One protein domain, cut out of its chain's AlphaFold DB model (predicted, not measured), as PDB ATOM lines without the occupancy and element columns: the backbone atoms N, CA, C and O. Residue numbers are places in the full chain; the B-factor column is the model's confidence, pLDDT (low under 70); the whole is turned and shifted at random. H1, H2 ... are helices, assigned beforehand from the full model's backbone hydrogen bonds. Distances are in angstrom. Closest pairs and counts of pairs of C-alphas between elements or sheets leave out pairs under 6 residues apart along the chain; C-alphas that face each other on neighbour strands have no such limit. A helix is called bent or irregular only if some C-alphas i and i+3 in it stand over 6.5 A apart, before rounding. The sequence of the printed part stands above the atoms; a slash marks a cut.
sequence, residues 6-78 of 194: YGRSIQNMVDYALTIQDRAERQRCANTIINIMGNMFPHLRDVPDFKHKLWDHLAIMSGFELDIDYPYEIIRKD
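Overview. This is residues 6 to 78 of the 194 residues of an uncharacterized protein of Bacteroides xylanisolvens SD CC 1b (UniProt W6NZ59). Two helices, H1 and H2, lie side by side as a helical hairpin, and the third, H3, crosses one face of this hairpin, packing on the second half of H2. After H3 a tail without a named element, residues 62 to 78, folds back beside H3, while residues 42 to 49, in the loop between H2 and H3, stick out from the body. The printed part has 73 residues with three named helices, in the order H1, H2, H3, and no named strand; the class is all helix, with 44 residues in the helices. The whole is compact, with a radius of gyration of the C-alphas of 11.9 A, and it spans 35 by 26 by 21 A along its three main axes.

Along the chain. The printed part begins with H1, residues 6 to 19, 20.7 A from first to last C-alpha; C-alpha 6 is at (320.287, 189.275, 246.866). H2, residues 23 to 40, is the longest helix, with 18 residues and 26.0 A; its C-alpha 23 is at (346.116, 189.000, 247.489). H3, residues 50 to 61, measures 16.6 A and ends with C-alpha 61 at (329.888, 189.097, 238.791). Residues 62 to 78 follow with no named element.

Arrangement. H1 and H2 form a helical hairpin joined by a tight link of 3 residues. They touch, closest at the C-alphas of Ala 17 and Arg 26, 5.9 A apart, and run opposite ways at a shallow tilt of 6 degrees. H2 touches H3 with residues 34 to 38 alone; the closest C-alphas are those of Ile 34 and Leu 54, 6.4 A apart. H2 and H3 run opposite ways at a steep tilt of 61 degrees. H1 and H3 only just touch, with 3 pairs of C-alphas within 8 A, through residues 11 to 14 of H1 and 58 to 61 of H3 alone; the closest are those of Gln 11 and Met 61, 6.8 A apart. These two run the same way at a steep tilt of 66 degrees. The helix packing is mostly crossed, the helices set at large angles to each other, but only just: 1 of the 3 touching pairs is at a shallow tilt. In H1, H2 and H3 every O i to N i+4 pair is within hydrogen-bond range, and no helix is bent or irregular.

Size, cuts and confidence. The two C-alphas farthest apart, those of Gln 21 and Asp 46, are 35.1 A from each other. Residues 42 to 49 stand free; without them the body of 65 residues spans 29 by 26 by 19 A. The printed part has no cut, and no link between helices is long: H2 to H3 is a short link of 9 residues. The C-alphas of residues 62 to 78 lie 8 to 19 A from the mean of all C-alphas. The mean pLDDT of the printed part is 74.8, and 24 residues are under 70: residues 6 to 7, 41 to 46, 48 and 64 to 78.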
ATOM      1  N   TYR A   6     319.137 190.176 246.841       68.25
ATOM      2  CA  TYR A   6     320.287 189.275 246.866       68.25
ATOM      3  C   TYR A   6     321.433 189.709 245.938       68.25
ATOM      4  O   TYR A   6     322.583 189.819 246.364       68.25
ATOM      5  N   GLY A   7     321.113 189.981 244.669       68.94
ATOM      6  CA  GLY A   7     322.098 190.311 243.642       68.94
ATOM      7  C   GLY A   7     322.837 191.607 243.954       68.94
ATOM      8  O   GLY A   7     324.041 191.675 243.755       68.94
ATOM      9  N   ARG A   8     322.145 192.598 244.533       76.50
ATOM     10  CA  ARG A   8     322.748 193.883 244.924       76.50
ATOM     11  C   ARG A   8     323.695 193.756 246.114       76.50
ATOM     12  O   ARG A   8     324.780 194.321 246.083       76.50
ATOM     13  N   SER A   9     323.292 193.021 247.154       80.06
ATOM     14  CA  SER A   9     324.119 192.842 248.357       80.06
ATOM     15  C   SER A   9     325.442 192.147 248.029       80.06
ATOM     16  O   SER A   9     326.507 192.585 248.455       80.06
ATOM     17  N   ILE A  10     325.381 191.110 247.194       81.31
ATOM     18  CA  ILE A  10     326.572 190.392 246.745       81.31
ATOM     19  C   ILE A  10     327.416 191.236 245.801       81.31
ATOM     20  O   ILE A  10     328.631 191.254 245.958       81.31
ATOM     21  N   GLN A  11     326.795 191.953 244.865       80.75
ATOM     22  CA  GLN A  11     327.525 192.822 243.949       80.75
ATOM     23  C   GLN A  11     328.330 193.880 244.715       80.75
ATOM     24  O   GLN A  11     329.520 194.007 244.469       80.75
ATOM     25  N   ASN A  12     327.755 194.495 245.755       83.38
ATOM     26  CA  ASN A  12     328.489 195.423 246.624       83.38
ATOM     27  C   ASN A  12     329.686 194.764 247.341       83.38
ATOM     28  O   ASN A  12     330.720 195.402 247.534       83.38
ATOM     29  N   MET A  13     329.569 193.496 247.758       82.19
ATOM     30  CA  MET A  13     330.691 192.767 248.373       82.19
ATOM     31  C   MET A  13     331.778 192.412 247.351       82.19
ATOM     32  O   MET A  13     332.961 192.426 247.690       82.19
ATOM     33  N   VAL A  14     331.389 192.099 246.112       83.69
ATOM     34  CA  VAL A  14     332.315 191.833 245.002       83.69
ATOM     35  C   VAL A  14     333.038 193.113 244.584       83.69
ATOM     36  O   VAL A  14     334.259 193.095 244.454       83.69
ATOM     37  N   ASP A  15     332.321 194.231 244.485       83.44
ATOM     38  CA  ASP A  15     332.891 195.554 244.212       83.44
ATOM     39  C   ASP A  15     333.899 195.948 245.300       83.44
ATOM     40  O   ASP A  15     334.988 196.437 245.001       83.44
ATOM     41  N   TYR A  16     333.598 195.656 246.572       83.81
ATOM     42  CA  TYR A  16     334.556 195.849 247.661       83.81
ATOM     43  C   TYR A  16     335.792 194.952 247.503       83.81
ATOM     44  O   TYR A  16     336.918 195.434 247.630       83.81
ATOM     45  N   ALA A  17     335.614 193.671 247.163       80.75
ATOM     46  CA  ALA A  17     336.726 192.743 246.949       80.75
ATOM     47  C   ALA A  17     337.677 193.186 245.817       80.75
ATOM     48  O   ALA A  17     338.875 192.911 245.898       80.75
ATOM     49  N   LEU A  18     337.176 193.909 244.807       80.44
ATOM     50  CA  LEU A  18     337.989 194.499 243.733       80.44
ATOM     51  C   LEU A  18     338.864 195.672 244.204       80.44
ATOM     52  O   LEU A  18     339.919 195.916 243.625       80.44
ATOM     53  N   THR A  19     338.472 196.383 245.267       82.31
ATOM     54  CA  THR A  19     339.250 197.522 245.797       82.31
ATOM     55  C   THR A  19     340.428 197.106 246.688       82.31
ATOM     56  O   THR A  19     341.308 197.920 246.972       82.31
ATOM     57  N   ILE A  20     340.484 195.838 247.110       81.69
ATOM     58  CA  ILE A  20     341.543 195.299 247.973       81.69
ATOM     59  C   ILE A  20     342.817 195.035 247.157       81.69
ATOM     60  O   ILE A  20     342.811 194.277 246.183       81.69
ATOM     61  N   GLN A  21     343.937 195.619 247.590       76.06
ATOM     62  CA  GLN A  21     345.245 195.474 246.937       76.06
ATOM     63  C   GLN A  21     345.990 194.192 247.341       76.06
ATOM     64  O   GLN A  21     346.697 193.625 246.509       76.06
ATOM     65  N   ASP A  22     345.814 193.711 248.576       83.56
ATOM     66  CA  ASP A  22     346.478 192.497 249.059       83.56
ATOM     67  C   ASP A  22     345.792 191.213 248.561       83.56
ATOM     68  O   ASP A  22     344.576 191.034 248.673       83.56
ATOM     69  N   ARG A  23     346.594 190.278 248.038       78.56
ATOM     70  CA  ARG A  23     346.116 189.000 247.489       78.56
ATOM     71  C   ARG A  23     345.572 188.080 248.585       78.56
ATOM     72  O   ARG A  23     344.576 187.392 248.353       78.56
ATOM     73  N   ALA A  24     346.185 188.068 249.771       80.12
ATOM     74  CA  ALA A  24     345.752 187.190 250.859       80.12
ATOM     75  C   ALA A  24     344.411 187.647 251.453       80.12
ATOM     76  O   ALA A  24     343.515 186.823 251.676       80.12
ATOM     77  N   GLU A  25     344.233 188.953 251.658       79.69
ATOM     78  CA  GLU A  25     342.948 189.527 252.066       79.69
ATOM     79  C   GLU A  25     341.863 189.350 250.998       79.69
ATOM     80  O   GLU A  25     340.753 188.922 251.327       79.69
ATOM     81  N   ARG A  26     342.189 189.554 249.714       81.00
ATOM     82  CA  ARG A  26     341.248 189.334 248.603       81.00
ATOM     83  C   ARG A  26     340.725 187.896 248.565       81.00
ATOM     84  O   ARG A  26     339.521 187.678 248.420       81.00
ATOM     85  N   GLN A  27     341.599 186.910 248.775       80.38
ATOM     86  CA  GLN A  27     341.205 185.501 248.820       80.38
ATOM     87  C   GLN A  27     340.316 185.181 250.032       80.38
ATOM     88  O   GLN A  27     339.353 184.418 249.914       80.38
ATOM     89  N   ARG A  28     340.579 185.782 251.199       82.62
ATOM     90  CA  ARG A  28     339.701 185.640 252.376       82.62
ATOM     91  C   ARG A  28     338.327 186.255 252.130       82.62
ATOM     92  O   ARG A  28     337.324 185.625 252.458       82.62
ATOM     93  N   CYS A  29     338.270 187.437 251.522       83.56
ATOM     94  CA  CYS A  29     337.014 188.084 251.152       83.56
ATOM     95  C   CYS A  29     336.201 187.224 250.176       83.56
ATOM     96  O   CYS A  29     335.020 186.992 250.425       83.56
ATOM     97  N   ALA A  30     336.831 186.665 249.141       83.31
ATOM     98  CA  ALA A  30     336.163 185.775 248.192       83.31
ATOM     99  C   ALA A  30     335.580 184.514 248.852       83.31
ATOM    100  O   ALA A  30     334.423 184.167 248.618       83.31
ATOM    101  N   ASN A  31     336.337 183.875 249.749       83.56
ATOM    102  CA  ASN A  31     335.850 182.722 250.509       83.56
ATOM    103  C   ASN A  31     334.652 183.085 251.406       83.56
ATOM    104  O   ASN A  31     333.682 182.329 251.488       83.56
ATOM    105  N   THR A  32     334.679 184.259 252.045       84.56
ATOM    106  CA  THR A  32     333.551 184.768 252.841       84.56
ATOM    107  C   THR A  32     332.313 185.011 251.979       84.56
ATOM    108  O   THR A  32     331.219 184.598 252.362       84.56
ATOM    109  N   ILE A  33     332.474 185.610 250.796       84.62
ATOM    110  CA  ILE A  33     331.371 185.855 249.856       84.62
ATOM    111  C   ILE A  33     330.722 184.531 249.434       84.62
ATOM    112  O   ILE A  33     329.498 184.415 249.454       84.62
ATOM    113  N   ILE A  34     331.514 183.501 249.137       83.38
ATOM    114  CA  ILE A  34     330.997 182.180 248.743       83.38
ATOM    115  C   ILE A  34     330.256 181.493 249.887       83.38
ATOM    116  O   ILE A  34     329.205 180.891 249.663       83.38
ATOM    117  N   ASN A  35     330.747 181.622 251.120       83.62
ATOM    118  CA  ASN A  35     330.044 181.110 252.295       83.62
ATOM    119  C   ASN A  35     328.684 181.805 252.490       83.62
ATOM    120  O   ASN A  35     327.691 181.139 252.790       83.62
ATOM    121  N   ILE A  36     328.609 183.122 252.262       84.00
ATOM    122  CA  ILE A  36     327.352 183.885 252.311       84.00
ATOM    123  C   ILE A  36     326.409 183.442 251.183       84.00
ATOM    124  O   ILE A  36     325.234 183.166 251.440       84.00
ATOM    125  N   MET A  37     326.913 183.310 249.951       79.75
ATOM    126  CA  MET A  37     326.123 182.826 248.815       79.75
ATOM    127  C   MET A  37     325.564 181.416 249.063       79.75
ATOM    128  O   MET A  37     324.401 181.156 248.752       79.75
ATOM    129  N   GLY A  38     326.367 180.524 249.651       78.06
ATOM    130  CA  GLY A  38     325.974 179.153 249.980       78.06
ATOM    131  C   GLY A  38     324.932 179.060 251.096       78.06
ATOM    132  O   GLY A  38     324.021 178.239 251.006       78.06
ATOM    133  N   ASN A  39     325.014 179.926 252.110       79.75
ATOM    134  CA  ASN A  39     324.026 179.975 253.195       79.75
ATOM    135  C   ASN A  39     322.650 180.464 252.713       79.75
ATOM    136  O   ASN A  39     321.616 180.040 253.221       79.75
ATOM    137  N   MET A  40     322.630 181.342 251.709       74.00
ATOM    138  CA  MET A  40     321.388 181.864 251.139       74.00
ATOM    139  C   MET A  40     320.686 180.888 250.181       74.00
ATOM    140  O   MET A  40     319.476 181.005 249.990       74.00
ATOM    141  N   PHE A  41     321.395 179.900 249.623       67.38
ATOM    142  CA  PHE A  41     320.810 178.853 248.772       67.38
ATOM    143  C   PHE A  41     320.994 177.440 249.359       67.38
ATOM    144  O   PHE A  41     321.638 176.588 248.742       67.38
ATOM    145  N   PRO A  42     320.377 177.130 250.516       69.62
ATOM    146  CA  PRO A  42     320.529 175.826 251.162       69.62
ATOM    147  C   PRO A  42     319.898 174.685 250.349       69.62
ATOM    148  O   PRO A  42     320.330 173.542 250.454       69.62
ATOM    149  N   HIS A  43     318.912 174.988 249.498       68.56
ATOM    150  CA  HIS A  43     318.204 174.001 248.677       68.56
ATOM    151  C   HIS A  43     319.053 173.377 247.563       68.56
ATOM    152  O   HIS A  43     318.712 172.302 247.081       68.56
ATOM    153  N   LEU A  44     320.146 174.022 247.147       62.41
ATOM    154  CA  LEU A  44     321.048 173.476 246.128       62.41
ATOM    155  C   LEU A  44     322.269 172.766 246.737       62.41
ATOM    156  O   LEU A  44     323.128 172.304 245.991       62.41
ATOM    157  N   ARG A  45     322.345 172.633 248.071       63.38
ATOM    158  CA  ARG A  45     323.507 172.066 248.778       63.38
ATOM    159  C   ARG A  45     323.801 170.605 248.419       63.38
ATOM    160  O   ARG A  45     324.953 170.191 248.505       63.38
ATOM    161  N   ASP A  46     322.786 169.856 247.999       65.69
ATOM    162  CA  ASP A  46     322.903 168.433 247.657       65.69
ATOM    163  C   ASP A  46     323.305 168.195 246.191       65.69
ATOM    164  O   ASP A  46     323.472 167.053 245.764       65.69
ATOM    165  N   VAL A  47     323.482 169.264 245.403       71.06
ATOM    166  CA  VAL A  47     323.983 169.157 244.031       71.06
ATOM    167  C   VAL A  47     325.515 169.095 244.078       71.06
ATOM    168  O   VAL A  47     326.133 170.049 244.559       71.06
ATOM    169  N   PRO A  48     326.152 168.029 243.555       67.25
ATOM    170  CA  PRO A  48     327.611 167.883 243.581       67.25
ATOM    171  C   PRO A  48     328.353 169.067 242.925       67.25
ATOM    172  O   PRO A  48     329.448 169.417 243.358       67.25
ATOM    173  N   ASP A  49     327.706 169.778 241.996       70.19
ATOM    174  CA  ASP A  49     328.250 170.955 241.302       70.19
ATOM    175  C   ASP A  49     327.894 172.310 241.943       70.19
ATOM    176  O   ASP A  49     328.087 173.364 241.335       70.19
ATOM    177  N   PHE A  50     327.341 172.338 243.157       77.62
ATOM    178  CA  PHE A  50     326.899 173.598 243.767       77.62
ATOM    179  C   PHE A  50     328.056 174.559 244.050       77.62
ATOM    180  O   PHE A  50     327.972 175.744 243.730       77.62
ATOM    181  N   LYS A  51     329.163 174.045 244.599       76.38
ATOM    182  CA  LYS A  51     330.353 174.861 244.882       76.38
ATOM    183  C   LYS A  51     330.936 175.453 243.600       76.38
ATOM    184  O   LYS A  51     331.275 176.629 243.591       76.38
ATOM    185  N   HIS A  52     330.993 174.664 242.530       76.94
ATOM    186  CA  HIS A  52     331.467 175.105 241.220       76.94
ATOM    187  C   HIS A  52     330.631 176.275 240.689       76.94
ATOM    188  O   HIS A  52     331.177 177.330 240.389       76.94
ATOM    189  N   LYS A  53     329.296 176.154 240.733       77.94
ATOM    190  CA  LYS A  53     328.379 177.222 240.303       77.94
ATOM    191  C   LYS A  53     328.537 178.525 241.094       77.94
ATOM    192  O   LYS A  53     328.336 179.595 240.529       77.94
ATOM    193  N   LEU A  54     328.869 178.459 242.386       81.69
ATOM    194  CA  LEU A  54     329.119 179.658 243.197       81.69
ATOM    195  C   LEU A  54     330.408 180.373 242.779       81.69
ATOM    196  O   LEU A  54     330.413 181.598 242.666       81.69
ATOM    197  N   TRP A  55     331.475 179.615 242.519       81.12
ATOM    198  CA  TRP A  55     332.726 180.162 241.990       81.12
ATOM    199  C   TRP A  55     332.529 180.766 240.593       81.12
ATOM    200  O   TRP A  55     333.005 181.873 240.347       81.12
ATOM    201  N   ASP A  56     331.757 180.106 239.725       77.38
ATOM    202  CA  ASP A  56     331.392 180.642 238.408       77.38
ATOM    203  C   ASP A  56     330.586 181.938 238.532       77.38
ATOM    204  O   ASP A  56     330.858 182.920 237.844       77.38
ATOM    205  N   HIS A  57     329.621 181.984 239.453       79.62
ATOM    206  CA  HIS A  57     328.808 183.175 239.684       79.62
ATOM    207  C   HIS A  57     329.644 184.354 240.201       79.62
ATOM    208  O   HIS A  57     329.468 185.478 239.729       79.62
ATOM    209  N   LEU A  58     330.595 184.099 241.107       81.25
ATOM    210  CA  LEU A  58     331.554 185.100 241.577       81.25
ATOM    211  C   LEU A  58     332.439 185.617 240.428       81.25
ATOM    212  O   LEU A  58     332.659 186.825 240.310       81.25
ATOM    213  N   ALA A  59     332.929 184.724 239.565       78.00
ATOM    214  CA  ALA A  59     333.747 185.090 238.406       78.00
ATOM    215  C   ALA A  59     332.962 185.938 237.386       78.00
ATOM    216  O   ALA A  59     333.469 186.950 236.904       78.00
ATOM    217  N   ILE A  60     331.698 185.583 237.122       77.38
ATOM    218  CA  ILE A  60     330.804 186.346 236.237       77.38
ATOM    219  C   ILE A  60     330.518 187.736 236.821       77.38
ATOM    220  O   ILE A  60     330.612 188.729 236.101       77.38
ATOM    221  N   MET A  61     330.198 187.826 238.118       77.25
ATOM    222  CA  MET A  61     329.888 189.097 238.791       77.25
ATOM    223  C   MET A  61     331.085 190.045 238.868       77.25
ATOM    224  O   MET A  61     330.910 191.251 238.749       77.25
ATOM    225  N   SER A  62     332.291 189.503 239.035       75.81
ATOM    226  CA  SER A  62     333.537 190.280 239.061       75.81
ATOM    227  C   SER A  62     334.093 190.612 237.678       75.81
ATOM    228  O   SER A  62     335.202 191.128 237.574       75.81
ATOM    229  N   GLY A  63     333.388 190.256 236.599       71.19
ATOM    230  CA  GLY A  63     333.880 190.488 235.245       71.19
ATOM    231  C   GLY A  63     335.215 189.793 234.955       71.19
ATOM    232  O   GLY A  63     335.912 190.204 234.028       71.19
ATOM    233  N   PHE A  64     335.554 188.724 235.691       68.12
ATOM    234  CA  PHE A  64     336.836 188.007 235.636       68.12
ATOM    235  C   PHE A  64     338.069 188.870 235.964       68.12
ATOM    236  O   PHE A  64     339.175 188.545 235.540       68.12
ATOM    237  N   GLU A  65     337.889 189.976 236.689       68.81
ATOM    238  CA  GLU A  65     338.980 190.880 237.090       68.81
ATOM    239  C   GLU A  65     339.608 190.499 238.442       68.81
ATOM    240  O   GLU A  65     340.654 191.025 238.820       68.81
ATOM    241  N   LEU A  66     338.997 189.563 239.176       69.44
ATOM    242  CA  LEU A  66     339.531 189.067 240.442       69.44
ATOM    243  C   LEU A  66     340.704 188.100 240.211       69.44
ATOM    244  O   LEU A  66     340.517 186.957 239.805       69.44
ATOM    245  N   ASP A  67     341.912 188.545 240.551       66.50
ATOM    246  CA  ASP A  67     343.102 187.691 240.642       66.50
ATOM    247  C   ASP A  67     343.098 186.924 241.978       66.50
ATOM    248  O   ASP A  67     343.504 187.457 243.021       66.50
ATOM    249  N   ILE A  68     342.541 185.705 241.958       68.44
ATOM    250  CA  ILE A  68     342.422 184.765 243.087       68.44
ATOM    251  C   ILE A  68     342.828 183.366 242.599       68.44
ATOM    252  O   ILE A  68     342.616 183.022 241.440       68.44
ATOM    253  N   ASP A  69     343.360 182.523 243.488       64.50
ATOM    254  CA  ASP A  69     343.501 181.089 243.214       64.50
ATOM    255  C   ASP A  69     342.126 180.414 243.194       64.50
ATOM    256  O   ASP A  69     341.563 180.053 244.234       64.50
ATOM    257  N   TYR A  70     341.574 180.260 241.993       66.62
ATOM    258  CA  TYR A  70     340.364 179.485 241.777       66.62
ATOM    259  C   TYR A  70     340.700 177.989 241.879       66.62
ATOM    260  O   TYR A  70     341.561 177.505 241.145       66.62
ATOM    261  N   PRO A  71     340.019 177.219 242.747       66.25
ATOM    262  CA  PRO A  71     340.249 175.777 242.857       66.25
ATOM    263  C   PRO A  71     339.719 174.981 241.649       66.25
ATOM    264  O   PRO A  71     339.945 173.775 241.574       66.25
ATOM    265  N   TYR A  72     339.006 175.633 240.723       58.62
ATOM    266  CA  TYR A  72     338.338 175.021 239.576       58.62
ATOM    267  C   TYR A  72     338.521 175.867 238.311       58.62
ATOM    268  O   TYR A  72     338.657 177.088 238.391       58.62
ATOM    269  N   GLU A  73     338.523 175.214 237.147       59.38
ATOM    270  CA  GLU A  73     338.658 175.880 235.850       59.38
ATOM    271  C   GLU A  73     337.474 176.819 235.597       59.38
ATOM    272  O   GLU A  73     336.326 176.395 235.494       59.38
ATOM    273  N   ILE A  74     337.770 178.113 235.510       59.00
ATOM    274  CA  ILE A  74     336.782 179.170 235.318       59.00
ATOM    275  C   ILE A  74     336.195 179.086 233.902       59.00
ATOM    276  O   ILE A  74     336.934 178.997 232.914       59.00
ATOM    277  N   ILE A  75     334.871 179.208 233.778       59.28
ATOM    278  CA  ILE A  75     334.198 179.362 232.480       59.28
ATOM    279  C   ILE A  75     334.716 180.636 231.795       59.28
ATOM    280  O   ILE A  75     334.447 181.742 232.246       59.28
ATOM    281  N   ARG A  76     335.456 180.512 230.688       58.53
ATOM    282  CA  ARG A  76     335.948 181.671 229.917       58.53
ATOM    283  C   ARG A  76     334.782 182.554 229.444       58.53
ATOM    284  O   ARG A  76     333.763 182.024 229.002       58.53
ATOM    285  N   LYS A  77     334.973 183.885 229.463       58.22
ATOM    286  CA  LYS A  77     334.023 184.914 228.966       58.22
ATOM    287  C   LYS A  77     333.364 184.538 227.631       58.22
ATOM    288  O   LYS A  77     332.180 184.801 227.440       58.22
ATOM    289  N   ASP A  78     334.113 183.880 226.751       55.16
ATOM    290  CA  ASP A  78     333.678 183.507 225.402       55.16
ATOM    291  C   ASP A  78     332.555 182.456 225.367       55.16
ATOM    292  O   ASP A  78     331.782 182.429 224.415       55.16
TER     293      ASP A  78